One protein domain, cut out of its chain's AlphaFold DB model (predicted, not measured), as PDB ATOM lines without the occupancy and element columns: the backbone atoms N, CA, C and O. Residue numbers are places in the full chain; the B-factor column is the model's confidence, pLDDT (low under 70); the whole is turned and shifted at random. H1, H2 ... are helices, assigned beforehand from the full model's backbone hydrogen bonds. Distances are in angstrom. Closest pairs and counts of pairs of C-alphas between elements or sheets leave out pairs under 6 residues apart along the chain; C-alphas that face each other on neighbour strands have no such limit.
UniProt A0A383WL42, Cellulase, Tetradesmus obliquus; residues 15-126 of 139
ATOM      1  N   LYS A  15     -97.807 430.049 -52.341       87.94
ATOM      2  CA  LYS A  15     -96.643 430.470 -53.133       87.94
ATOM      3  C   LYS A  15     -96.329 431.952 -52.947       87.94
ATOM      4  O   LYS A  15     -95.177 432.333 -53.093       87.94
ATOM      5  N   GLN A  16     -97.321 432.771 -52.594       86.81
ATOM      6  CA  GLN A  16     -97.114 434.183 -52.254       86.81
ATOM      7  C   GLN A  16     -96.716 434.373 -50.788       86.81
ATOM      8  O   GLN A  16     -95.970 435.294 -50.459       86.81
ATOM      9  N   VAL A  17     -97.177 433.487 -49.900       89.81
ATOM     10  CA  VAL A  17     -96.901 433.578 -48.460       89.81
ATOM     11  C   VAL A  17     -95.454 433.206 -48.135       89.81
ATOM     12  O   VAL A  17     -94.811 433.880 -47.329       89.81
ATOM     13  N   LEU A  18     -94.916 432.152 -48.757       91.50
ATOM     14  CA  LEU A  18     -93.597 431.629 -48.397       91.50
ATOM     15  C   LEU A  18     -92.443 432.624 -48.642       91.50
ATOM     16  O   LEU A  18     -91.621 432.779 -47.736       91.50
ATOM     17  N   PRO A  19     -92.400 433.377 -49.762       91.19
ATOM     18  CA  PRO A  19     -91.412 434.437 -49.958       91.19
ATOM     19  C   PRO A  19     -91.478 435.530 -48.887       91.19
ATOM     20  O   PRO A  19     -90.441 435.936 -48.361       91.19
ATOM     21  N   ALA A  20     -92.685 435.973 -48.511       90.44
ATOM     22  CA  ALA A  20     -92.870 436.984 -47.472       90.44
ATOM     23  C   ALA A  20     -92.391 436.487 -46.098       90.44
ATOM     24  O   ALA A  20     -91.701 437.215 -45.386       90.44
ATOM     25  N   LEU A  21     -92.686 435.227 -45.753       90.88
ATOM     26  CA  LEU A  21     -92.188 434.590 -44.531       90.88
ATOM     27  C   LEU A  21     -90.661 434.490 -44.519       90.88
ATOM     28  O   LEU A  21     -90.036 434.824 -43.514       90.88
ATOM     29  N   THR A  22     -90.042 434.079 -45.632       90.88
ATOM     30  CA  THR A  22     -88.576 434.069 -45.717       90.88
ATOM     31  C   THR A  22     -88.003 435.480 -45.589       90.88
ATOM     32  O   THR A  22     -87.045 435.667 -44.849       90.88
ATOM     33  N   GLY A  23     -88.626 436.491 -46.200       91.25
ATOM     34  CA  GLY A  23     -88.216 437.885 -46.029       91.25
ATOM     35  C   GLY A  23     -88.262 438.325 -44.566       91.25
ATOM     36  O   GLY A  23     -87.289 438.878 -44.066       91.25
ATOM     37  N   PHE A  24     -89.341 438.004 -43.847       90.19
ATOM     38  CA  PHE A  24     -89.461 438.292 -42.416       90.19
ATOM     39  C   PHE A  24     -88.312 437.679 -41.603       90.19
ATOM     40  O   PHE A  24     -87.678 438.382 -40.822       90.19
ATOM     41  N   VAL A  25     -87.970 436.409 -41.828       91.75
ATOM     42  CA  VAL A  25     -86.834 435.769 -41.137       91.75
ATOM     43  C   VAL A  25     -85.499 436.440 -41.486       91.75
ATOM     44  O   VAL A  25     -84.642 436.605 -40.617       91.75
ATOM     45  N   ASP A  26     -85.315 436.879 -42.731       92.12
ATOM     46  CA  ASP A  26     -84.103 437.593 -43.145       92.12
ATOM     47  C   ASP A  26     -83.951 438.957 -42.456       92.12
ATOM     48  O   ASP A  26     -82.820 439.374 -42.200       92.12
ATOM     49  N   THR A  27     -85.059 439.611 -42.084       90.88
ATOM     50  CA  THR A  27     -85.022 440.865 -41.307       90.88
ATOM     51  C   THR A  27     -84.488 440.699 -39.889       90.88
ATOM     52  O   THR A  27     -84.171 441.695 -39.250       90.88
ATOM     53  N   ALA A  28     -84.367 439.469 -39.390       92.06
ATOM     54  CA  ALA A  28     -83.832 439.190 -38.065       92.06
ATOM     55  C   ALA A  28     -82.343 438.809 -38.087       92.06
ATOM     56  O   ALA A  28     -81.779 438.508 -37.041       92.06
ATOM     57  N   ARG A  29     -81.682 438.764 -39.252       93.25
ATOM     58  CA  ARG A  29     -80.277 438.343 -39.329       93.25
ATOM     59  C   ARG A  29     -79.350 439.327 -38.618       93.25
ATOM     60  O   ARG A  29     -79.442 440.533 -38.819       93.25
ATOM     61  N   SER A  30     -78.387 438.773 -37.886       92.94
ATOM     62  CA  SER A  30     -77.177 439.475 -37.451       92.94
ATOM     63  C   SER A  30     -75.935 438.841 -38.083       92.94
ATOM     64  O   SER A  30     -76.005 437.767 -38.685       92.94
ATOM     65  N   GLY A  31     -74.783 439.473 -37.914       91.25
ATOM     66  CA  GLY A  31     -73.508 439.108 -38.520       91.25
ATOM     67  C   GLY A  31     -73.338 439.676 -39.926       91.25
ATOM     68  O   GLY A  31     -74.037 440.591 -40.358       91.25
ATOM     69  N   ALA A  32     -72.392 439.099 -40.667       89.38
ATOM     70  CA  ALA A  32     -72.164 439.465 -42.058       89.38
ATOM     71  C   ALA A  32     -73.387 439.098 -42.913       89.38
ATOM     72  O   ALA A  32     -73.718 437.923 -43.086       89.38
ATOM     73  N   LEU A  33     -74.058 440.116 -43.452       88.31
ATOM     74  CA  LEU A  33     -75.274 439.938 -44.236       88.31
ATOM     75  C   LEU A  33     -74.951 439.592 -45.699       88.31
ATOM     76  O   LEU A  33     -74.057 440.200 -46.298       88.31
ATOM     77  N   PRO A  34     -75.713 438.678 -46.330       86.44
ATOM     78  CA  PRO A  34     -75.659 438.484 -47.774       86.44
ATOM     79  C   PRO A  34     -75.950 439.790 -48.522       86.44
ATOM     80  O   PRO A  34     -76.778 440.588 -48.085       86.44
ATOM     81  N   ALA A  35     -75.329 439.992 -49.688       86.19
ATOM     82  CA  ALA A  35     -75.452 441.244 -50.444       86.19
ATOM     83  C   ALA A  35     -76.910 441.647 -50.737       86.19
ATOM     84  O   ALA A  35     -77.250 442.821 -50.616       86.19
ATOM     85  N   LEU A  36     -77.768 440.675 -51.067       83.25
ATOM     86  CA  LEU A  36     -79.193 440.903 -51.321       83.25
ATOM     87  C   LEU A  36     -79.943 441.335 -50.054       83.25
ATOM     88  O   LEU A  36     -80.657 442.332 -50.083       83.25
ATOM     89  N   THR A  37     -79.737 440.636 -48.935       84.88
ATOM     90  CA  THR A  37     -80.320 440.983 -47.628       84.88
ATOM     91  C   THR A  37     -79.872 442.371 -47.181       84.88
ATOM     92  O   THR A  37     -80.697 443.187 -46.782       84.88
ATOM     93  N   ARG A  38     -78.576 442.670 -47.313       85.38
ATOM     94  CA  ARG A  38     -78.003 443.976 -46.985       85.38
ATOM     95  C   ARG A  38     -78.614 445.104 -47.813       85.38
ATOM     96  O   ARG A  38     -78.908 446.165 -47.277       85.38
ATOM     97  N   ALA A  39     -78.811 444.882 -49.113       87.31
ATOM     98  CA  ALA A  39     -79.441 445.866 -49.988       87.31
ATOM     99  C   ALA A  39     -80.936 446.060 -49.676       87.31
ATOM    100  O   ALA A  39     -81.443 447.173 -49.802       87.31
ATOM    101  N   ALA A  40     -81.635 444.997 -49.266       88.62
ATOM    102  CA  ALA A  40     -83.060 445.035 -48.945       88.62
ATOM    103  C   ALA A  40     -83.359 445.655 -47.567       88.62
ATOM    104  O   ALA A  40     -84.383 446.316 -47.403       88.62
ATOM    105  N   TYR A  41     -82.471 445.459 -46.588       88.00
ATOM    106  CA  TYR A  41     -82.709 445.783 -45.180       88.00
ATOM    107  C   TYR A  41     -81.579 446.645 -44.606       88.00
ATOM    108  O   TYR A  41     -80.832 446.230 -43.722       88.00
ATOM    109  N   LEU A  42     -81.467 447.879 -45.104       86.62
ATOM    110  CA  LEU A  42     -80.402 448.827 -44.733       86.62
ATOM    111  C   LEU A  42     -80.325 449.122 -43.226       86.62
ATOM    112  O   LEU A  42     -79.265 449.489 -42.723       86.62
ATOM    113  N   TRP A  43     -81.431 448.956 -42.494       81.94
ATOM    114  CA  TRP A  43     -81.467 449.150 -41.042       81.94
ATOM    115  C   TRP A  43     -80.685 448.086 -40.264       81.94
ATOM    116  O   TRP A  43     -80.413 448.296 -39.085       81.94
ATOM    117  N   LEU A  44     -80.314 446.965 -40.892       85.62
ATOM    118  CA  LEU A  44     -79.518 445.921 -40.249       85.62
ATOM    119  C   LEU A  44     -78.021 446.238 -40.199       85.62
ATOM    120  O   LEU A  44     -77.324 445.686 -39.360       85.62
ATOM    121  N   GLU A  45     -77.512 447.149 -41.031       83.12
ATOM    122  CA  GLU A  45     -76.093 447.538 -41.009       83.12
ATOM    123  C   GLU A  45     -75.622 448.086 -39.643       83.12
ATOM    124  O   GLU A  45     -74.609 447.598 -39.127       83.12
ATOM    125  N   PRO A  46     -76.326 449.036 -38.986       83.12
ATOM    126  CA  PRO A  46     -75.959 449.461 -37.631       83.12
ATOM    127  C   PRO A  46     -76.178 448.365 -36.573       83.12
ATOM    128  O   PRO A  46     -75.624 448.458 -35.483       83.12
ATOM    129  N   LEU A  47     -76.949 447.323 -36.896       80.25
ATOM    130  CA  LEU A  47     -77.250 446.156 -36.059       80.25
ATOM    131  C   LEU A  47     -76.495 444.917 -36.554       80.25
ATOM    132  O   LEU A  47     -76.975 443.792 -36.466       80.25
ATOM    133  N   SER A  48     -75.315 445.107 -37.139       82.44
ATOM    134  CA  SER A  48     -74.632 444.012 -37.822       82.44
ATOM    135  C   SER A  48     -74.104 442.934 -36.877       82.44
ATOM    136  O   SER A  48     -73.744 441.867 -37.350       82.44
ATOM    137  N   GLY A  49     -73.997 443.166 -35.563       85.44
ATOM    138  CA  GLY A  49     -73.472 442.170 -34.613       85.44
ATOM    139  C   GLY A  49     -72.063 441.656 -34.954       85.44
ATOM    140  O   GLY A  49     -71.665 440.580 -34.513       85.44
ATOM    141  N   LEU A  50     -71.297 442.390 -35.775       88.50
ATOM    142  CA  LEU A  50     -69.955 441.990 -36.223       88.50
ATOM    143  C   LEU A  50     -68.900 442.104 -35.114       88.50
ATOM    144  O   LEU A  50     -67.833 441.505 -35.213       88.50
ATOM    145  N   THR A  51     -69.197 442.853 -34.055       88.94
ATOM    146  CA  THR A  51     -68.354 442.985 -32.857       88.94
ATOM    147  C   THR A  51     -68.730 441.998 -31.755       88.94
ATOM    148  O   THR A  51     -68.127 442.024 -30.683       88.94
ATOM    149  N   ASP A  52     -69.727 441.146 -31.988       90.06
ATOM    150  CA  ASP A  52     -70.194 440.201 -30.986       90.06
ATOM    151  C   ASP A  52     -69.172 439.083 -30.743       90.06
ATOM    152  O   ASP A  52     -68.488 438.654 -31.677       90.06
ATOM    153  N   PRO A  53     -69.116 438.527 -29.516       90.38
ATOM    154  CA  PRO A  53     -68.254 437.384 -29.210       90.38
ATOM    155  C   PRO A  53     -68.587 436.151 -30.063       90.38
ATOM    156  O   PRO A  53     -67.707 435.344 -30.348       90.38
ATOM    157  N   VAL A  54     -69.849 436.018 -30.487       94.12
ATOM    158  CA  VAL A  54     -70.302 435.036 -31.480       94.12
ATOM    159  C   VAL A  54     -71.109 435.775 -32.541       94.12
ATOM    160  O   VAL A  54     -72.216 436.259 -32.280       94.12
ATOM    161  N   GLN A  55     -70.541 435.883 -33.737       94.06
ATOM    162  CA  GLN A  55     -71.150 436.573 -34.874       94.06
ATOM    163  C   GLN A  55     -72.181 435.688 -35.584       94.06
ATOM    164  O   GLN A  55     -72.126 434.461 -35.506       94.06
ATOM    165  N   GLY A  56     -73.094 436.312 -36.329       94.06
ATOM    166  CA  GLY A  56     -74.117 435.592 -37.088       94.06
ATOM    167  C   GLY A  56     -75.372 435.291 -36.272       94.06
ATOM    168  O   GLY A  56     -75.569 435.808 -35.172       94.06
ATOM    169  N   GLY A  57     -76.232 434.435 -36.817       94.81
ATOM    170  CA  GLY A  57     -77.486 434.042 -36.177       94.81
ATOM    171  C   GLY A  57     -78.591 435.078 -36.362       94.81
ATOM    172  O   GLY A  57     -78.518 435.931 -37.253       94.81
ATOM    173  N   PHE A  58     -79.619 434.984 -35.523       94.31
ATOM    174  CA  PHE A  58     -80.829 435.796 -35.621       94.31
ATOM    175  C   PHE A  58     -81.131 436.496 -34.297       94.31
ATOM    176  O   PHE A  58     -81.058 435.871 -33.238       94.31
ATOM    177  N   TYR A  59     -81.493 437.772 -34.368       91.69
ATOM    178  CA  TYR A  59     -82.134 438.483 -33.271       91.69
ATOM    179  C   TYR A  59     -83.520 437.902 -33.011       91.69
ATOM    180  O   TYR A  59     -84.190 437.422 -33.930       91.69
ATOM    181  N   MET A  60     -83.943 437.906 -31.752       83.12
ATOM    182  CA  MET A  60     -85.227 437.342 -31.357       83.12
ATOM    183  C   MET A  60     -86.219 438.438 -30.974       83.12
ATOM    184  O   MET A  60     -85.917 439.358 -30.227       83.12
ATOM    185  N   ALA A  61     -87.461 438.278 -31.434       76.19
ATOM    186  CA  ALA A  61     -88.575 439.172 -31.126       76.19
ATOM    187  C   ALA A  61     -88.299 440.646 -31.493       76.19
ATOM    188  O   ALA A  61     -88.034 440.944 -32.655       76.19
ATOM    189  N   ALA A  62     -88.464 441.561 -30.535       75.69
ATOM    190  CA  ALA A  62     -88.338 443.006 -30.728       75.69
ATOM    191  C   ALA A  62     -87.057 443.584 -30.099       75.69
ATOM    192  O   ALA A  62     -86.912 444.804 -30.039       75.69
ATOM    193  N   ASP A  63     -86.168 442.723 -29.600       78.06
ATOM    194  CA  ASP A  63     -84.869 443.110 -29.060       78.06
ATOM    195  C   ASP A  63     -83.729 442.678 -29.996       78.06
ATOM    196  O   ASP A  63     -83.944 442.063 -31.044       78.06
ATOM    197  N   TYR A  64     -82.504 443.049 -29.629       83.00
ATOM    198  CA  TYR A  64     -81.287 442.703 -30.365       83.00
ATOM    199  C   TYR A  64     -80.481 441.617 -29.647       83.00
ATOM    200  O   TYR A  64     -79.262 441.516 -29.798       83.00
ATOM    201  N   VAL A  65     -81.152 440.787 -28.848       89.19
ATOM    202  CA  VAL A  65     -80.527 439.688 -28.122       89.19
ATOM    203  C   VAL A  65     -80.641 438.413 -28.949       89.19
ATOM    204  O   VAL A  65     -81.671 438.091 -29.547       89.19
ATOM    205  N   LYS A  66     -79.551 437.652 -28.983       92.88
ATOM    206  CA  LYS A  66     -79.511 436.330 -29.606       92.88
ATOM    207  C   LYS A  66     -79.645 435.275 -28.531       92.88
ATOM    208  O   LYS A  66     -78.753 435.138 -27.696       92.88
ATOM    209  N   TYR A  67     -80.719 434.497 -28.586       94.00
ATOM    210  CA  TYR A  67     -80.930 433.358 -27.695       94.00
ATOM    211  C   TYR A  67     -80.702 432.057 -28.461       94.00
ATOM    212  O   TYR A  67     -81.488 431.682 -29.333       94.00
ATOM    213  N   SER A  68     -79.632 431.337 -28.124       95.25
ATOM    214  CA  SER A  68     -79.203 430.168 -28.899       95.25
ATOM    215  C   SER A  68     -80.212 429.016 -28.855       95.25
ATOM    216  O   SER A  68     -80.360 428.311 -29.846       95.25
ATOM    217  N   MET A  69     -80.954 428.833 -27.754       95.00
ATOM    218  CA  MET A  69     -81.957 427.758 -27.654       95.00
ATOM    219  C   MET A  69     -83.182 427.992 -28.568       95.00
ATOM    220  O   MET A  69     -83.508 427.099 -29.357       95.00
ATOM    221  N   PRO A  70     -83.831 429.175 -28.562       94.25
ATOM    222  CA  PRO A  70     -84.861 429.500 -29.547       94.25
ATOM    223  C   PRO A  70     -84.371 429.441 -30.998       94.25
ATOM    224  O   PRO A  70     -85.083 428.918 -31.859       94.25
ATOM    225  N   ILE A  71     -83.146 429.910 -31.273       95.88
ATOM    226  CA  ILE A  71     -82.536 429.798 -32.606       95.88
ATOM    227  C   ILE A  71     -82.397 428.321 -33.001       95.88
ATOM    228  O   ILE A  71     -82.843 427.942 -34.080       95.88
ATOM    229  N   ALA A  72     -81.858 427.467 -32.125       97.25
ATOM    230  CA  ALA A  72     -81.714 426.031 -32.376       97.25
ATOM    231  C   ALA A  72     -83.054 425.349 -32.661       97.25
ATOM    232  O   ALA A  72     -83.174 424.603 -33.632       97.25
ATOM    233  N   THR A  73     -84.079 425.658 -31.868       97.19
ATOM    234  CA  THR A  73     -85.433 425.118 -32.061       97.19
ATOM    235  C   THR A  73     -86.009 425.544 -33.413       97.19
ATOM    236  O   THR A  73     -86.557 424.724 -34.149       97.19
ATOM    237  N   SER A  74     -85.825 426.811 -33.790       95.94
ATOM    238  CA  SER A  74     -86.305 427.348 -35.068       95.94
ATOM    239  C   SER A  74     -85.577 426.723 -36.260       95.94
ATOM    240  O   SER A  74     -86.213 426.342 -37.243       95.94
ATOM    241  N   MET A  75     -84.254 426.560 -36.170       97.31
ATOM    242  CA  MET A  75     -83.451 425.915 -37.215       97.31
ATOM    243  C   MET A  75     -83.774 424.428 -37.348       97.31
ATOM    244  O   MET A  75     -83.850 423.926 -38.467       97.31
ATOM    245  N   MET A  76     -84.042 423.733 -36.239       98.06
ATOM    246  CA  MET A  76     -84.523 422.352 -36.264       98.06
ATOM    247  C   MET A  76     -85.856 422.247 -37.014       98.06
ATOM    248  O   MET A  76     -85.984 421.420 -37.915       98.06
ATOM    249  N   MET A  77     -86.827 423.106 -36.697       97.88
ATOM    250  CA  MET A  77     -88.123 423.114 -37.385       97.88
ATOM    251  C   MET A  77     -87.992 423.452 -38.874       97.88
ATOM    252  O   MET A  77     -88.626 422.804 -39.707       97.88
ATOM    253  N   LEU A  78     -87.136 424.415 -39.229       96.88
ATOM    254  CA  LEU A  78     -86.861 424.756 -40.623       96.88
ATOM    255  C   LEU A  78     -86.192 423.595 -41.372       96.88
ATOM    256  O   LEU A  78     -86.573 423.300 -42.503       96.88
ATOM    257  N   ALA A  79     -85.237 422.905 -40.743       98.06
ATOM    258  CA  ALA A  79     -84.579 421.734 -41.318       98.06
ATOM    259  C   ALA A  79     -85.569 420.591 -41.568       98.06
ATOM    260  O   ALA A  79     -85.576 420.022 -42.658       98.06
ATOM    261  N   LEU A  80     -86.440 420.294 -40.596       98.19
ATOM    262  CA  LEU A  80     -87.503 419.298 -40.753       98.19
ATOM    263  C   LEU A  80     -88.459 419.681 -41.889       98.19
ATOM    264  O   LEU A  80     -88.769 418.844 -42.732       98.19
ATOM    265  N   SER A  81     -88.864 420.951 -41.960       96.94
ATOM    266  CA  SER A  81     -89.732 421.458 -43.028       96.94
ATOM    267  C   SER A  81     -89.094 421.316 -44.414       96.94
ATOM    268  O   SER A  81     -89.726 420.819 -45.343       96.94
ATOM    269  N   LEU A  82     -87.816 421.687 -44.556       96.94
ATOM    270  CA  LEU A  82     -87.076 421.563 -45.815       96.94
ATOM    271  C   LEU A  82     -86.852 420.106 -46.231       96.94
ATOM    272  O   LEU A  82     -86.847 419.813 -47.425       96.94
ATOM    273  N   ALA A  83     -86.668 419.204 -45.266       97.44
ATOM    274  CA  ALA A  83     -86.542 417.775 -45.528       97.44
ATOM    275  C   ALA A  83     -87.878 417.148 -45.957       97.44
ATOM    276  O   ALA A  83     -87.897 416.282 -46.828       97.44
ATOM    277  N   GLN A  84     -88.990 417.588 -45.363       97.88
ATOM    278  CA  GLN A  84     -90.318 417.023 -45.605       97.88
ATOM    279  C   GLN A  84     -90.991 417.596 -46.863       97.88
ATOM    280  O   GLN A  84     -91.665 416.858 -47.578       97.88
ATOM    281  N   PHE A  85     -90.816 418.892 -47.143       95.81
ATOM    282  CA  PHE A  85     -91.566 419.617 -48.178       95.81
ATOM    283  C   PHE A  85     -90.694 420.355 -49.216       95.81
ATOM    284  O   PHE A  85     -91.035 421.478 -49.602       95.81
ATOM    285  N   PRO A  86     -89.585 419.780 -49.725       95.25
ATOM    286  CA  PRO A  86     -88.649 420.502 -50.596       95.25
ATOM    287  C   PRO A  86     -89.297 421.025 -51.889       95.25
ATOM    288  O   PRO A  86     -88.977 422.120 -52.354       95.25
ATOM    289  N   GLU A  87     -90.247 420.276 -52.447       95.75
ATOM    290  CA  GLU A  87     -90.975 420.633 -53.670       95.75
ATOM    291  C   GLU A  87     -91.856 421.872 -53.478       95.75
ATOM    292  O   GLU A  87     -91.924 422.717 -54.368       95.75
ATOM    293  N   GLY A  88     -92.469 422.033 -52.299       93.81
ATOM    294  CA  GLY A  88     -93.274 423.211 -51.968       93.81
ATOM    295  C   GLY A  88     -92.429 424.485 -51.936       93.81
ATOM    296  O   GLY A  88     -92.790 425.490 -52.550       93.81
ATOM    297  N   TYR A  89     -91.252 424.416 -51.305       95.19
ATOM    298  CA  TYR A  89     -90.284 425.515 -51.310       95.19
ATOM    299  C   TYR A  89     -89.771 425.832 -52.719       95.19
ATOM    300  O   TYR A  89     -89.623 427.005 -53.067       95.19
ATOM    301  N   SER A  90     -89.514 424.807 -53.538       95.62
ATOM    302  CA  SER A  90     -89.079 424.992 -54.927       95.62
ATOM    303  C   SER A  90     -90.169 425.642 -55.779       95.62
ATOM    304  O   SER A  90     -89.884 426.571 -56.530       95.62
ATOM    305  N   ALA A  91     -91.419 425.195 -55.648       94.12
ATOM    306  CA  ALA A  91     -92.554 425.721 -56.401       94.12
ATOM    307  C   ALA A  91     -92.894 427.176 -56.038       94.12
ATOM    308  O   ALA A  91     -93.449 427.896 -56.867       94.12
ATOM    309  N   ALA A  92     -92.565 427.602 -54.817       93.75
ATOM    310  CA  ALA A  92     -92.693 428.982 -54.356       93.75
ATOM    311  C   ALA A  92     -91.442 429.845 -54.629       93.75
ATOM    312  O   ALA A  92     -91.453 431.039 -54.347       93.75
ATOM    313  N   GLY A  93     -90.351 429.264 -55.145       93.81
ATOM    314  CA  GLY A  93     -89.090 429.980 -55.376       93.81
ATOM    315  C   GLY A  93     -88.333 430.377 -54.099       93.81
ATOM    316  O   GLY A  93     -87.434 431.210 -54.157       93.81
ATOM    317  N   SER A  94     -88.667 429.790 -52.945       94.50
ATOM    318  CA  SER A  94     -88.092 430.137 -51.632       94.50
ATOM    319  C   SER A  94     -87.055 429.129 -51.124       94.50
ATOM    320  O   SER A  94     -86.531 429.297 -50.023       94.50
ATOM    321  N   LEU A  95     -86.755 428.074 -51.889       95.38
ATOM    322  CA  LEU A  95     -85.868 426.988 -51.453       95.38
ATOM    323  C   LEU A  95     -84.463 427.477 -51.087       95.38
ATOM    324  O   LEU A  95     -83.943 427.116 -50.030       95.38
ATOM    325  N   ASP A  96     -83.859 428.320 -51.921       94.19
ATOM    326  CA  ASP A  96     -82.503 428.818 -51.673       94.19
ATOM    327  C   ASP A  96     -82.459 429.833 -50.526       94.19
ATOM    328  O   ASP A  96     -81.531 429.804 -49.714       94.19
ATOM    329  N   ALA A  97     -83.494 430.669 -50.389       93.19
ATOM    330  CA  ALA A  97     -83.637 431.580 -49.255       93.19
ATOM    331  C   ALA A  97     -83.741 430.801 -47.933       93.19
ATOM    332  O   ALA A  97     -82.978 431.051 -46.999       93.19
ATOM    333  N   ALA A  98     -84.604 429.786 -47.878       95.38
ATOM    334  CA  ALA A  98     -84.775 428.941 -46.701       95.38
ATOM    335  C   ALA A  98     -83.501 428.141 -46.358       95.38
ATOM    336  O   ALA A  98     -83.119 428.046 -45.191       95.38
ATOM    337  N   ARG A  99     -82.779 427.617 -47.358       96.00
ATOM    338  CA  ARG A  99     -81.471 426.967 -47.147       96.00
ATOM    339  C   ARG A  99     -80.416 427.939 -46.624       96.00
ATOM    340  O   ARG A  99     -79.647 427.581 -45.736       96.00
ATOM    341  N   SER A 100     -80.391 429.161 -47.152       95.25
ATOM    342  CA  SER A 100     -79.508 430.230 -46.679       95.25
ATOM    343  C   SER A 100     -79.790 430.584 -45.216       95.25
ATOM    344  O   SER A 100     -78.855 430.758 -44.438       95.25
ATOM    345  N   GLN A 101     -81.062 430.641 -44.818       95.31
ATOM    346  CA  GLN A 101     -81.462 430.884 -43.429       95.31
ATOM    347  C   GLN A 101     -81.025 429.752 -42.508       95.31
ATOM    348  O   GLN A 101     -80.402 430.008 -41.478       95.31
ATOM    349  N   LEU A 102     -81.293 428.508 -42.914       97.12
ATOM    350  CA  LEU A 102     -80.879 427.330 -42.161       97.12
ATOM    351  C   LEU A 102     -79.363 427.308 -41.957       97.12
ATOM    352  O   LEU A 102     -78.896 427.098 -40.840       97.12
ATOM    353  N   ARG A 103     -78.592 427.565 -43.021       96.56
ATOM    354  CA  ARG A 103     -77.131 427.638 -42.942       96.56
ATOM    355  C   ARG A 103     -76.672 428.750 -42.001       96.56
ATOM    356  O   ARG A 103     -75.842 428.488 -41.146       96.56
ATOM    357  N   HIS A 104     -77.246 429.946 -42.103       96.19
ATOM    358  CA  HIS A 104     -76.888 431.082 -41.243       96.19
ATOM    359  C   HIS A 104     -77.087 430.787 -39.752       96.19
ATOM    360  O   HIS A 104     -76.224 431.095 -38.932       96.19
ATOM    361  N   GLY A 105     -78.210 430.158 -39.391       96.69
ATOM    362  CA  GLY A 105     -78.471 429.763 -38.008       96.69
ATOM    363  C   GLY A 105     -77.620 428.578 -37.547       96.69
ATOM    364  O   GLY A 105     -77.134 428.586 -36.420       96.69
ATOM    365  N   ALA A 106     -77.398 427.581 -38.407       97.50
ATOM    366  CA  ALA A 106     -76.539 426.441 -38.089       97.50
ATOM    367  C   ALA A 106     -75.073 426.859 -37.891       97.50
ATOM    368  O   ALA A 106     -74.450 426.441 -36.918       97.50
ATOM    369  N   ASP A 107     -74.548 427.727 -38.760       97.50
ATOM    370  CA  ASP A 107     -73.191 428.268 -38.660       97.50
ATOM    371  C   ASP A 107     -73.015 429.061 -37.349       97.50
ATOM    372  O   ASP A 107     -72.007 428.895 -36.660       97.50
ATOM    373  N   TYR A 108     -74.031 429.825 -36.924       97.44
ATOM    374  CA  TYR A 108     -74.045 430.479 -35.609       97.44
ATOM    375  C   TYR A 108     -74.017 429.487 -34.439       97.44
ATOM    376  O   TYR A 108     -73.251 429.674 -33.499       97.44
ATOM    377  N   LEU A 109     -74.824 428.422 -34.476       97.69
ATOM    378  CA  LEU A 109     -74.857 427.423 -33.398       97.69
ATOM    379  C   LEU A 109     -73.537 426.652 -33.292       97.69
ATOM    380  O   LEU A 109     -73.095 426.354 -32.186       97.69
ATOM    381  N   MET A 110     -72.886 426.376 -34.426       97.56
ATOM    382  CA  MET A 110     -71.533 425.817 -34.436       97.56
ATOM    383  C   MET A 110     -70.528 426.796 -33.823       97.56
ATOM    384  O   MET A 110     -69.722 426.392 -32.993       97.56
ATOM    385  N   ALA A 111     -70.603 428.084 -34.166       96.81
ATOM    386  CA  ALA A 111     -69.736 429.109 -33.584       96.81
ATOM    387  C   ALA A 111     -69.992 429.331 -32.079       96.81
ATOM    388  O   ALA A 111     -69.067 429.647 -31.331       96.81
ATOM    389  N   ALA A 112     -71.228 429.139 -31.615       96.81
ATOM    390  CA  ALA A 112     -71.588 429.222 -30.204       96.81
ATOM    391  C   ALA A 112     -70.975 428.084 -29.366       96.81
ATOM    392  O   ALA A 112     -70.769 428.259 -28.161       96.81
ATOM    393  N   HIS A 113     -70.640 426.941 -29.976       97.19
ATOM    394  CA  HIS A 113     -69.898 425.845 -29.344       97.19
ATOM    395  C   HIS A 113     -68.390 426.145 -29.340       97.19
ATOM    396  O   HIS A 113     -67.615 425.620 -30.132       97.19
ATOM    397  N   THR A 114     -67.970 427.041 -28.446       95.75
ATOM    398  CA  THR A 114     -66.608 427.615 -28.439       95.75
ATOM    399  C   THR A 114     -65.523 426.664 -27.925       95.75
ATOM    400  O   THR A 114     -64.341 426.876 -28.194       95.75
ATOM    401  N   ALA A 115     -65.901 425.625 -27.178       95.44
ATOM    402  CA  ALA A 115     -65.022 424.553 -26.709       95.44
ATOM    403  C   ALA A 115     -65.856 423.286 -26.430       95.44
ATOM    404  O   ALA A 115     -67.072 423.402 -26.297       95.44
ATOM    405  N   PRO A 116     -65.251 422.088 -26.276       96.31
ATOM    406  CA  PRO A 116     -65.990 420.829 -26.117       96.31
ATOM    407  C   PRO A 116     -67.096 420.852 -25.049       96.31
ATOM    408  O   PRO A 116     -68.162 420.283 -25.267       96.31
ATOM    409  N   ASP A 117     -66.871 421.556 -23.943       96.81
ATOM    410  CA  ASP A 117     -67.757 421.698 -22.786       96.81
ATOM    411  C   ASP A 117     -68.318 423.125 -22.608       96.81
ATOM    412  O   ASP A 117     -68.887 423.443 -21.562       96.81
ATOM    413  N   ARG A 118     -68.167 424.007 -23.607       97.19
ATOM    414  CA  ARG A 118     -68.602 425.411 -23.526       97.19
ATOM    415  C   ARG A 118     -69.511 425.787 -24.677       97.19
ATOM    416  O   ARG A 118     -69.131 425.707 -25.842       97.19
ATOM    417  N   PHE A 119     -70.690 426.286 -24.329       97.38
ATOM    418  CA  PHE A 119     -71.677 426.741 -25.294       97.38
ATOM    419  C   PHE A 119     -72.226 428.115 -24.906       97.38
ATOM    420  O   PHE A 119     -72.672 428.323 -23.777       97.38
ATOM    421  N   VAL A 120     -72.201 429.056 -25.847       96.81
ATOM    422  CA  VAL A 120     -72.763 430.397 -25.672       96.81
ATOM    423  C   VAL A 120     -74.273 430.328 -25.871       96.81
ATOM    424  O   VAL A 120     -74.772 430.112 -26.974       96.81
ATOM    425  N   VAL A 121     -75.020 430.512 -24.784       95.25
ATOM    426  CA  VAL A 121     -76.491 430.439 -24.797       95.25
ATOM    427  C   VAL A 121     -77.162 431.772 -25.122       95.25
ATOM    428  O   VAL A 121     -78.320 431.779 -25.541       95.25
ATOM    429  N   GLN A 122     -76.442 432.883 -24.942       94.00
ATOM    430  CA  GLN A 122     -76.960 434.227 -25.143       94.00
ATOM    431  C   GLN A 122     -75.851 435.197 -25.556       94.00
ATOM    432  O   GLN A 122     -74.751 435.154 -25.006       94.00
ATOM    433  N   VAL A 123     -76.169 436.100 -26.480       93.00
ATOM    434  CA  VAL A 123     -75.343 437.263 -26.825       93.00
ATOM    435  C   VAL A 123     -76.225 438.506 -26.787       93.00
ATOM    436  O   VAL A 123     -77.285 438.518 -27.408       93.00
ATOM    437  N   GLY A 124     -75.785 439.536 -26.063       88.81
ATOM    438  CA  GLY A 124     -76.571 440.739 -25.783       88.81
ATOM    439  C   GLY A 124     -77.132 440.761 -24.358       88.81
ATOM    440  O   GLY A 124     -77.158 439.744 -23.655       88.81
ATOM    441  N   ASN A 125     -77.551 441.947 -23.916       84.88
ATOM    442  CA  ASN A 125     -78.115 442.164 -22.588       84.88
ATOM    443  C   ASN A 125     -79.644 441.987 -22.639       84.88
ATOM    444  O   ASN A 125     -80.292 442.660 -23.432       84.88
ATOM    445  N   PRO A 126     -80.257 441.144 -21.791       78.38
ATOM    446  CA  PRO A 126     -81.698 440.933 -21.838       78.38
ATOM    447  C   PRO A 126     -82.492 442.189 -21.475       78.38
ATOM    448  O   PRO A 126     -83.671 442.221 -21.771       78.38
TER     449      PRO A 126
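Overview. This is residues 15 to 126 of the 139 residues of the protein "Cellulase" of Tetradesmus obliquus (UniProt A0A383WL42). Two long helices, H4 and H6, pack side by side and run opposite ways, with short H5 at the corner where the chain turns from one to the other and H1 packing on the first part of H6. H2 and H3 form a small, loose corner away from H6, while a long unnamed link and a tail lie toward the other end and pair briefly with each other. The printed part has 112 residues with six named helices, H1 to H6 in chain order, and no named strand; the class is all helix. It is compact, with a radius of gyration of the C-alphas of 14.1 A and spans of 40 by 32 by 22 A.

Along the chain. H1, residues 15 to 26, begins at C-alpha 15 (-96.643, 430.470, -53.133) and is 17.5 A long. H2 is residues 35 to 40, 8.6 A, and H3 is residues 42 to 47, 9.6 A. H4, residues 68 to 84, is 24.0 A long. H5 is residues 86 to 91, 8.7 A. H6, residues 95 to 112, is 25.7 A long and ends at C-alpha 112 (-71.588, 429.222, -30.204).

Arrangement. H6 is the hub. It touches H4, closest at the C-alphas of Met 75 and Leu 102, 5.8 A, opposite ways at a shallow tilt of 34.8 degrees, only just short of steep. Residues 22 to 26 of H1 touch H6, closest at the C-alphas of Thr 22 and Ala 98, 6.5 A. H5 and H6 only just touch, with 3 pairs of C-alphas within 8 A, and only at the corner. H1 and H4 are apart. In H2, H4, H5 and H6 every O i to N i+4 pair is within hydrogen-bond range; H1 has 6 of 8, and H3 has 0 of 2 but 2 of 3 O i to N i+3 pairs.

Size, cuts and confidence. The C-alphas of Gln 16 and Asp 117, the two farthest apart, are 43.4 A apart. The printed part has no cut; the link from H3 to H4 is long, and no printed residue is under 70 in pLDDT.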